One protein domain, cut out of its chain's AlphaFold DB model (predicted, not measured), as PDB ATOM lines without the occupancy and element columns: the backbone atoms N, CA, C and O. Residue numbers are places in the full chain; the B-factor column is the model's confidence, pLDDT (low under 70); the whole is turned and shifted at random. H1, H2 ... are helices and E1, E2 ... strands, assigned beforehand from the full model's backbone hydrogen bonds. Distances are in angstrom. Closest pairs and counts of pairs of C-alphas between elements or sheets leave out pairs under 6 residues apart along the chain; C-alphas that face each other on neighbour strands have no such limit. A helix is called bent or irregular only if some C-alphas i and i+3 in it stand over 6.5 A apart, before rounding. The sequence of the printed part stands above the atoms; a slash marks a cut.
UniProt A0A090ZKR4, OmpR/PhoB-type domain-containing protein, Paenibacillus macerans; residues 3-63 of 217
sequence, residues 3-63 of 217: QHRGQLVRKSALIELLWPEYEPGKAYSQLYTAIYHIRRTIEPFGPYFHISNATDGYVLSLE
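This is residues 3 to 63 of the 217 residues of the protein "OmpR/PhoB-type domain-containing protein" of Paenibacillus macerans (UniProt A0A090ZKR4). A small antiparallel sheet of three strands, E1, E3 and E2, has one long helix, H2, running past it on the side of edge strand E2, and H2 makes most of the longest axis. The short helix H1 sits at one end of the sheet, crosswise to H2, and packs on residues 27 to 31 of H2. The printed part has 61 residues, with two named helices and three named strands in the order E1, H1, H2, E2, E3, and the class is mixed, helices and strands. The whole is compact, with a radius of gyration of the C-alphas of 12.0 A, yet elongated in outline, with spans of 36 by 21 by 19 A.

Start at C-alpha 8 at (-21.723, -32.114, 32.892), where strand E1, residues 8 to 10, begins. Helix H1 follows directly, residues 11 to 18, 10.5 A from first to last C-alpha. Next find C-alpha 24 at (-14.082, -32.076, 51.406); from there helix H2, residues 24 to 45, runs 31.6 A. H2 is irregular, with C-alphas 41 and 44 standing 7.3 A apart. Strand E2, residues 49 to 54, covers 15.9 A, and strand E3, residues 57 to 62, covers 16.7 A and ends at C-alpha 62 at (-18.693, -23.087, 23.388).

Look first at E1, an edge strand, antiparallel to the inner strand E3 at 147 degrees; N 9 and O 58 are within hydrogen-bond range at 2.9 A. H1 only grazes the sheet, with its residues 11 to 14, and its closest C-alphas to E3 are those of Lys 11 and Gly 57, 4.8 A apart. H1 and H2 touch, about perpendicular at 89 degrees, their closest C-alphas being those of Ile 15 and Ala 27 at 6.0 A; H2 does this with residues 27 to 31 alone. H2 only grazes the sheet, with residues 35 to 43; its closest C-alphas to E2 are those of Ile 42 and Phe 49, 6.7 A apart. E2, the other edge strand, forms a hairpin with E3, antiparallel at 155 degrees, with N 61 and O 50 at 2.8 A and N 52 and O 59 at 3.0 A. E1, H1 with H2, and E2 form a split strand-helix-strand unit, two strands running the same way with E3 between them, and its crossover is right-handed. In H1 every O i to N i+4 pair is within hydrogen-bond range; in H2, 16 of 18 are.

The two C-alphas farthest apart are those of Glu 21 and Pro 47, at 35.9 A. The printed part runs from residue 3 to 63 with no cut. The four links between its elements are tight. The mean pLDDT of the printed part is 93.4, and no printed residue is under 70.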
ATOM      1  N   GLN A   3     -12.054 -30.460  27.600       89.62
ATOM      2  CA  GLN A   3     -12.135 -31.841  27.094       89.62
ATOM      3  C   GLN A   3     -13.553 -32.437  27.177       89.62
ATOM      4  O   GLN A   3     -13.944 -33.213  26.317       89.62
ATOM      5  N   HIS A   4     -14.342 -32.021  28.169       91.75
ATOM      6  CA  HIS A   4     -15.726 -32.447  28.407       91.75
ATOM      7  C   HIS A   4     -16.725 -31.315  28.109       91.75
ATOM      8  O   HIS A   4     -17.751 -31.179  28.776       91.75
ATOM      9  N   ARG A   5     -16.402 -30.430  27.160       92.81
ATOM     10  CA  ARG A   5     -17.286 -29.327  26.750       92.81
ATOM     11  C   ARG A   5     -18.658 -29.850  26.319       92.81
ATOM     12  O   ARG A   5     -18.771 -30.940  25.763       92.81
ATOM     13  N   GLY A   6     -19.704 -29.084  26.614       92.25
ATOM     14  CA  GLY A   6     -21.098 -29.483  26.406       92.25
ATOM     15  C   GLY A   6     -21.588 -30.610  27.326       92.25
ATOM     16  O   GLY A   6     -22.763 -30.961  27.267       92.25
ATOM     17  N   GLN A   7     -20.732 -31.163  28.192       94.19
ATOM     18  CA  GLN A   7     -21.078 -32.226  29.133       94.19
ATOM     19  C   GLN A   7     -21.004 -31.723  30.578       94.19
ATOM     20  O   GLN A   7     -20.265 -30.793  30.911       94.19
ATOM     21  N   LEU A   8     -21.779 -32.364  31.456       95.81
ATOM     22  CA  LEU A   8     -21.723 -32.114  32.892       95.81
ATOM     23  C   LEU A   8     -20.434 -32.693  33.476       95.81
ATOM     24  O   LEU A   8     -20.260 -33.910  33.511       95.81
ATOM     25  N   VAL A   9     -19.586 -31.830  34.029       96.25
ATOM     26  CA  VAL A   9     -18.447 -32.247  34.849       96.25
ATOM     27  C   VAL A   9     -18.810 -32.072  36.319       96.25
ATOM     28  O   VAL A   9     -19.062 -30.954  36.776       96.25
ATOM     29  N   ARG A  10     -18.871 -33.183  37.061       95.81
ATOM     30  CA  ARG A  10     -19.282 -33.175  38.472       95.81
ATOM     31  C   ARG A  10     -18.260 -32.467  39.357       95.81
ATOM     32  O   ARG A  10     -17.054 -32.598  39.145       95.81
ATOM     33  N   LYS A  11     -18.735 -31.764  40.389       95.12
ATOM     34  CA  LYS A  11     -17.858 -31.105  41.377       95.12
ATOM     35  C   LYS A  11     -16.978 -32.117  42.106       95.12
ATOM     36  O   LYS A  11     -15.792 -31.864  42.273       95.12
ATOM     37  N   SER A  12     -17.555 -33.256  42.485       93.69
ATOM     38  CA  SER A  12     -16.838 -34.363  43.124       93.69
ATOM     39  C   SER A  12     -15.693 -34.883  42.256       93.69
ATOM     40  O   SER A  12     -14.573 -34.965  42.741       93.69
ATOM     41  N   ALA A  13     -15.941 -35.114  40.964       93.31
ATOM     42  CA  ALA A  13     -14.911 -35.554  40.022       93.31
ATOM     43  C   ALA A  13     -13.787 -34.516  39.857       93.31
ATOM     44  O   ALA A  13     -12.617 -34.875  39.820       93.31
ATOM     45  N   LEU A  14     -14.117 -33.219  39.792       94.06
ATOM     46  CA  LEU A  14     -13.104 -32.155  39.736       94.06
ATOM     47  C   LEU A  14     -12.267 -32.080  41.018       94.06
ATOM     48  O   LEU A  14     -11.070 -31.826  40.944       94.06
ATOM     49  N   ILE A  15     -12.891 -32.281  42.179       94.50
ATOM     50  CA  ILE A  15     -12.207 -32.284  43.475       94.50
ATOM     51  C   ILE A  15     -11.257 -33.470  43.583       94.50
ATOM     52  O   ILE A  15     -10.092 -33.269  43.898       94.50
ATOM     53  N   GLU A  16     -11.737 -34.674  43.285       92.75
ATOM     54  CA  GLU A  16     -10.928 -35.894  43.304       92.75
ATOM     55  C   GLU A  16      -9.739 -35.786  42.340       92.75
ATOM     56  O   GLU A  16      -8.630 -36.198  42.663       92.75
ATOM     57  N   LEU A  17      -9.949 -35.152  41.184       91.69
ATOM     58  CA  LEU A  17      -8.914 -34.947  40.178       91.69
ATOM     59  C   LEU A  17      -7.833 -33.942  40.597       91.69
ATOM     60  O   LEU A  17      -6.657 -34.155  40.313       91.69
ATOM     61  N   LEU A  18      -8.234 -32.809  41.182       91.25
ATOM     62  CA  LEU A  18      -7.354 -31.650  41.389       91.25
ATOM     63  C   LEU A  18      -6.820 -31.538  42.819       91.25
ATOM     64  O   LEU A  18      -5.722 -31.027  43.025       91.25
ATOM     65  N   TRP A  19      -7.597 -31.988  43.802       94.25
ATOM     66  CA  TRP A  19      -7.281 -31.888  45.226       94.25
ATOM     67  C   TRP A  19      -7.649 -33.179  45.980       94.25
ATOM     68  O   TRP A  19      -8.411 -33.108  46.949       94.25
ATOM     69  N   PRO A  20      -7.110 -34.352  45.583       90.69
ATOM     70  CA  PRO A  20      -7.448 -35.633  46.217       90.69
ATOM     71  C   PRO A  20      -7.110 -35.672  47.716       90.69
ATOM     72  O   PRO A  20      -7.812 -36.305  48.495       90.69
ATOM     73  N   GLU A  21      -6.073 -34.940  48.129       93.06
ATOM     74  CA  GLU A  21      -5.569 -34.922  49.509       93.06
ATOM     75  C   GLU A  21      -6.309 -33.940  50.434       93.06
ATOM     76  O   GLU A  21      -6.000 -33.825  51.621       93.06
ATOM     77  N   TYR A  22      -7.247 -33.152  49.902       91.00
ATOM     78  CA  TYR A  22      -7.912 -32.105  50.673       91.00
ATOM     79  C   TYR A  22      -9.174 -32.646  51.340       91.00
ATOM     80  O   TYR A  22      -9.994 -33.320  50.720       91.00
ATOM     81  N   GLU A  23      -9.403 -32.245  52.592       91.75
ATOM     82  CA  GLU A  23     -10.698 -32.462  53.237       91.75
ATOM     83  C   GLU A  23     -11.831 -31.842  52.397       91.75
ATOM     84  O   GLU A  23     -11.663 -30.724  51.879       91.75
ATOM     85  N   PRO A  24     -13.015 -32.483  52.319       84.12
ATOM     86  CA  PRO A  24     -14.082 -32.076  51.406       84.12
ATOM     87  C   PRO A  24     -14.412 -30.580  51.465       84.12
ATOM     88  O   PRO A  24     -14.448 -29.910  50.436       84.12
ATOM     89  N   GLY A  25     -14.578 -30.010  52.666       86.25
ATOM     90  CA  GLY A  25     -14.913 -28.591  52.829       86.25
ATOM     91  C   GLY A  25     -13.882 -27.636  52.211       86.25
ATOM     92  O   GLY A  25     -14.257 -26.656  51.563       86.25
ATOM     93  N   LYS A  26     -12.584 -27.941  52.349       91.56
ATOM     94  CA  LYS A  26     -11.505 -27.135  51.755       91.56
ATOM     95  C   LYS A  26     -11.440 -27.324  50.243       91.56
ATOM     96  O   LYS A  26     -11.291 -26.336  49.526       91.56
ATOM     97  N   ALA A  27     -11.612 -28.551  49.757       93.44
ATOM     98  CA  ALA A  27     -11.614 -28.849  48.330       93.44
ATOM     99  C   ALA A  27     -12.739 -28.119  47.572       93.44
ATOM    100  O   ALA A  27     -12.494 -27.521  46.525       93.44
ATOM    101  N   TYR A  28     -13.956 -28.078  48.128       93.56
ATOM    102  CA  TYR A  28     -15.057 -27.311  47.531       93.56
ATOM    103  C   TYR A  28     -14.755 -25.808  47.475       93.56
ATOM    104  O   TYR A  28     -15.033 -25.170  46.459       93.56
ATOM    105  N   SER A  29     -14.156 -25.242  48.527       94.25
ATOM    106  CA  SER A  29     -13.749 -23.829  48.538       94.25
ATOM    107  C   SER A  29     -12.720 -23.515  47.441       94.25
ATOM    108  O   SER A  29     -12.862 -22.525  46.713       94.25
ATOM    109  N   GLN A  30     -11.731 -24.398  47.253       95.56
ATOM    110  CA  GLN A  30     -10.743 -24.269  46.177       95.56
ATOM    111  C   GLN A  30     -11.388 -24.370  44.794       95.56
ATOM    112  O   GLN A  30     -11.119 -23.538  43.926       95.56
ATOM    113  N   LEU A  31     -12.314 -25.313  44.605       95.94
ATOM    114  CA  LEU A  31     -13.061 -25.447  43.357       95.94
ATOM    115  C   LEU A  31     -13.843 -24.171  43.018       95.94
ATOM    116  O   LEU A  31     -13.795 -23.706  41.879       95.94
ATOM    117  N   TYR A  32     -14.552 -23.583  43.985       95.12
ATOM    118  CA  TYR A  32     -15.303 -22.345  43.757       95.12
ATOM    119  C   TYR A  32     -14.389 -21.170  43.404       95.12
ATOM    120  O   TYR A  32     -14.702 -20.409  42.487       95.12
ATOM    121  N   THR A  33     -13.242 -21.067  44.072       96.19
ATOM    122  CA  THR A  33     -12.228 -20.043  43.791       96.19
ATOM    123  C   THR A  33     -11.651 -20.211  42.383       96.19
ATOM    124  O   THR A  33     -11.618 -19.253  41.610       96.19
ATOM    125  N   ALA A  34     -11.290 -21.435  41.988       96.12
ATOM    126  CA  ALA A  34     -10.803 -21.731  40.643       96.12
ATOM    127  C   ALA A  34     -11.844 -21.388  39.566       96.12
ATOM    128  O   ALA A  34     -11.523 -20.719  38.586       96.12
ATOM    129  N   ILE A  35     -13.112 -21.773  39.760       96.31
ATOM    130  CA  ILE A  35     -14.198 -21.449  38.822       96.31
ATOM    131  C   ILE A  35     -14.432 -19.940  38.728       96.31
ATOM    132  O   ILE A  35     -14.673 -19.432  37.631       96.31
ATOM    133  N   TYR A  36     -14.343 -19.213  39.844       96.00
ATOM    134  CA  TYR A  36     -14.422 -17.752  39.844       96.00
ATOM    135  C   TYR A  36     -13.310 -17.132  38.988       96.00
ATOM    136  O   TYR A  36     -13.598 -16.315  38.111       96.00
ATOM    137  N   HIS A  37     -12.061 -17.565  39.181       96.75
ATOM    138  CA  HIS A  37     -10.936 -17.080  38.384       96.75
ATOM    139  C   HIS A  37     -11.087 -17.427  36.903       96.75
ATOM    140  O   HIS A  37     -10.926 -16.545  36.067       96.75
ATOM    141  N   ILE A  38     -11.481 -18.660  36.569       95.56
ATOM    142  CA  ILE A  38     -11.726 -19.057  35.177       95.56
ATOM    143  C   ILE A  38     -12.791 -18.155  34.547       95.56
ATOM    144  O   ILE A  38     -12.562 -17.628  33.463       95.56
ATOM    145  N   ARG A  39     -13.927 -17.930  35.226       95.12
ATOM    146  CA  ARG A  39     -15.003 -17.052  34.734       95.12
ATOM    147  C   ARG A  39     -14.512 -15.636  34.455       95.12
ATOM    148  O   ARG A  39     -14.836 -15.097  33.407       95.12
ATOM    149  N   ARG A  40     -13.716 -15.056  35.356       95.44
ATOM    150  CA  ARG A  40     -13.123 -13.722  35.164       95.44
ATOM    151  C   ARG A  40     -12.155 -13.685  33.986       95.44
ATOM    152  O   ARG A  40     -12.172 -12.728  33.225       95.44
ATOM    153  N   THR A  41     -11.348 -14.729  33.809       95.25
ATOM    154  CA  THR A  41     -10.410 -14.821  32.684       95.25
ATOM    155  C   THR A  41     -11.131 -14.917  31.341       95.25
ATOM    156  O   THR A  41     -10.692 -14.304  30.373       95.25
ATOM    157  N   ILE A  42     -12.238 -15.664  31.265       93.38
ATOM    158  CA  ILE A  42     -12.981 -15.862  30.007       93.38
ATOM    159  C   ILE A  42     -14.068 -14.813  29.754       93.38
ATOM    160  O   ILE A  42     -14.652 -14.801  28.679       93.38
ATOM    161  N   GLU A  43     -14.357 -13.934  30.711       93.44
ATOM    162  CA  GLU A  43     -15.417 -12.927  30.605       93.44
ATOM    163  C   GLU A  43     -15.301 -11.998  29.387       93.44
ATOM    164  O   GLU A  43     -16.333 -11.766  28.754       93.44
ATOM    165  N   PRO A  44     -14.105 -11.520  28.973       94.50
ATOM    166  CA  PRO A  44     -13.970 -10.766  27.724       94.50
ATOM    167  C   PRO A  44     -14.433 -11.552  26.485       94.50
ATOM    168  O   PRO A  44     -14.752 -10.963  25.457       94.50
ATOM    169  N   PHE A  45     -14.497 -12.881  26.595       93.25
ATOM    170  CA  PHE A  45     -14.938 -13.821  25.568       93.25
ATOM    171  C   PHE A  45     -16.311 -14.433  25.890       93.25
ATOM    172  O   PHE A  45     -16.654 -15.484  25.352       93.25
ATOM    173  N   GLY A  46     -17.104 -13.795  26.758       88.75
ATOM    174  CA  GLY A  46     -18.404 -14.289  27.227       88.75
ATOM    175  C   GLY A  46     -19.408 -14.715  26.141       88.75
ATOM    176  O   GLY A  46     -20.134 -15.676  26.387       88.75
ATOM    177  N   PRO A  47     -19.448 -14.092  24.941       92.06
ATOM    178  CA  PRO A  47     -20.269 -14.584  23.828       92.06
ATOM    179  C   PRO A  47     -19.835 -15.943  23.261       92.06
ATOM    180  O   PRO A  47     -20.607 -16.579  22.560       92.06
ATOM    181  N   TYR A  48     -18.601 -16.373  23.528       93.69
ATOM    182  CA  TYR A  48     -18.002 -17.581  22.958       93.69
ATOM    183  C   TYR A  48     -17.820 -18.698  23.989       93.69
ATOM    184  O   TYR A  48     -17.866 -19.875  23.635       93.69
ATOM    185  N   PHE A  49     -17.604 -18.347  25.260       94.50
ATOM    186  CA  PHE A  49     -17.375 -19.294  26.350       94.50
ATOM    187  C   PHE A  49     -18.344 -19.036  27.499       94.50
ATOM    188  O   PHE A  49     -18.345 -17.960  28.098       94.50
ATOM    189  N   HIS A  50     -19.106 -20.059  27.881       93.19
ATOM    190  CA  HIS A  50     -20.044 -19.959  28.992       93.19
ATOM    191  C   HIS A  50     -19.898 -21.129  29.966       93.19
ATOM    192  O   HIS A  50     -19.971 -22.289  29.571       93.19
ATOM    193  N   ILE A  51     -19.721 -20.826  31.257       95.31
ATOM    194  CA  ILE A  51     -19.686 -21.830  32.332       95.31
ATOM    195  C   ILE A  51     -20.963 -21.723  33.158       95.31
ATOM    196  O   ILE A  51     -21.065 -20.866  34.049       95.31
ATOM    197  N   SER A  52     -21.907 -22.629  32.913       93.62
ATOM    198  CA  SER A  52     -23.152 -22.711  33.675       93.62
ATOM    199  C   SER A  52     -22.989 -23.584  34.923       93.62
ATOM    200  O   SER A  52     -22.218 -24.547  34.953       93.62
ATOM    201  N   ASN A  53     -23.704 -23.216  35.989       93.81
ATOM    202  CA  ASN A  53     -23.842 -24.065  37.169       93.81
ATOM    203  C   ASN A  53     -24.957 -25.079  36.907       93.81
ATOM    204  O   ASN A  53     -26.080 -24.689  36.599       93.81
ATOM    205  N   ALA A  54     -24.660 -26.356  37.102       89.81
ATOM    206  CA  ALA A  54     -25.655 -27.412  37.213       89.81
ATOM    207  C   ALA A  54     -25.706 -27.904  38.666       89.81
ATOM    208  O   ALA A  54     -24.775 -27.669  39.440       89.81
ATOM    209  N   THR A  55     -26.782 -28.600  39.042       84.00
ATOM    210  CA  THR A  55     -27.053 -29.011  40.433       84.00
ATOM    211  C   THR A  55     -25.853 -29.681  41.113       84.00
ATOM    212  O   THR A  55     -25.586 -29.402  42.278       84.00
ATOM    213  N   ASP A  56     -25.072 -30.478  40.376       90.31
ATOM    214  CA  ASP A  56     -23.904 -31.205  40.898       90.31
ATOM    215  C   ASP A  56     -22.597 -30.932  40.123       90.31
ATOM    216  O   ASP A  56     -21.645 -31.711  40.160       90.31
ATOM    217  N   GLY A  57     -22.508 -29.835  39.367       95.44
ATOM    218  CA  GLY A  57     -21.365 -29.652  38.472       95.44
ATOM    219  C   GLY A  57     -21.359 -28.371  37.668       95.44
ATOM    220  O   GLY A  57     -22.103 -27.428  37.939       95.44
ATOM    221  N   TYR A  58     -20.502 -28.372  36.657       96.81
ATOM    222  CA  TYR A  58     -20.370 -27.288  35.698       96.81
ATOM    223  C   TYR A  58     -20.464 -27.836  34.280       96.81
ATOM    224  O   TYR A  58     -19.988 -28.939  34.004       96.81
ATOM    225  N   VAL A  59     -21.051 -27.045  33.387       96.25
ATOM    226  CA  VAL A  59     -21.009 -27.289  31.944       96.25
ATOM    227  C   VAL A  59     -20.279 -26.117  31.308       96.25
ATOM    228  O   VAL A  59     -20.649 -24.965  31.528       96.25
ATOM    229  N   LEU A  60     -19.231 -26.415  30.539       96.00
ATOM    230  CA  LEU A  60     -18.577 -25.436  29.676       96.00
ATOM    231  C   LEU A  60     -19.171 -25.553  28.274       96.00
ATOM    232  O   LEU A  60     -18.941 -26.553  27.594       96.00
ATOM    233  N   SER A  61     -19.909 -24.535  27.853       94.50
ATOM    234  CA  SER A  61     -20.454 -24.406  26.503       94.50
ATOM    235  C   SER A  61     -19.567 -23.499  25.661       94.50
ATOM    236  O   SER A  61     -19.046 -22.498  26.162       94.50
ATOM    237  N   LEU A  62     -19.413 -23.864  24.390       94.81
ATOM    238  CA  LEU A  62     -18.693 -23.087  23.388       94.81
ATOM    239  C   LEU A  62     -19.659 -22.666  22.279       94.81
ATOM    240  O   LEU A  62     -20.409 -23.503  21.779       94.81
ATOM    241  N   GLU A  63     -19.594 -21.408  21.861       93.62
ATOM    242  CA  GLU A  63     -20.356 -20.872  20.730       93.62
ATOM    243  C   GLU A  63     -19.401 -20.214  19.738       93.62
ATOM    244  O   GLU A  63     -18.560 -19.409  20.120       93.62
TER     245      GLU A  63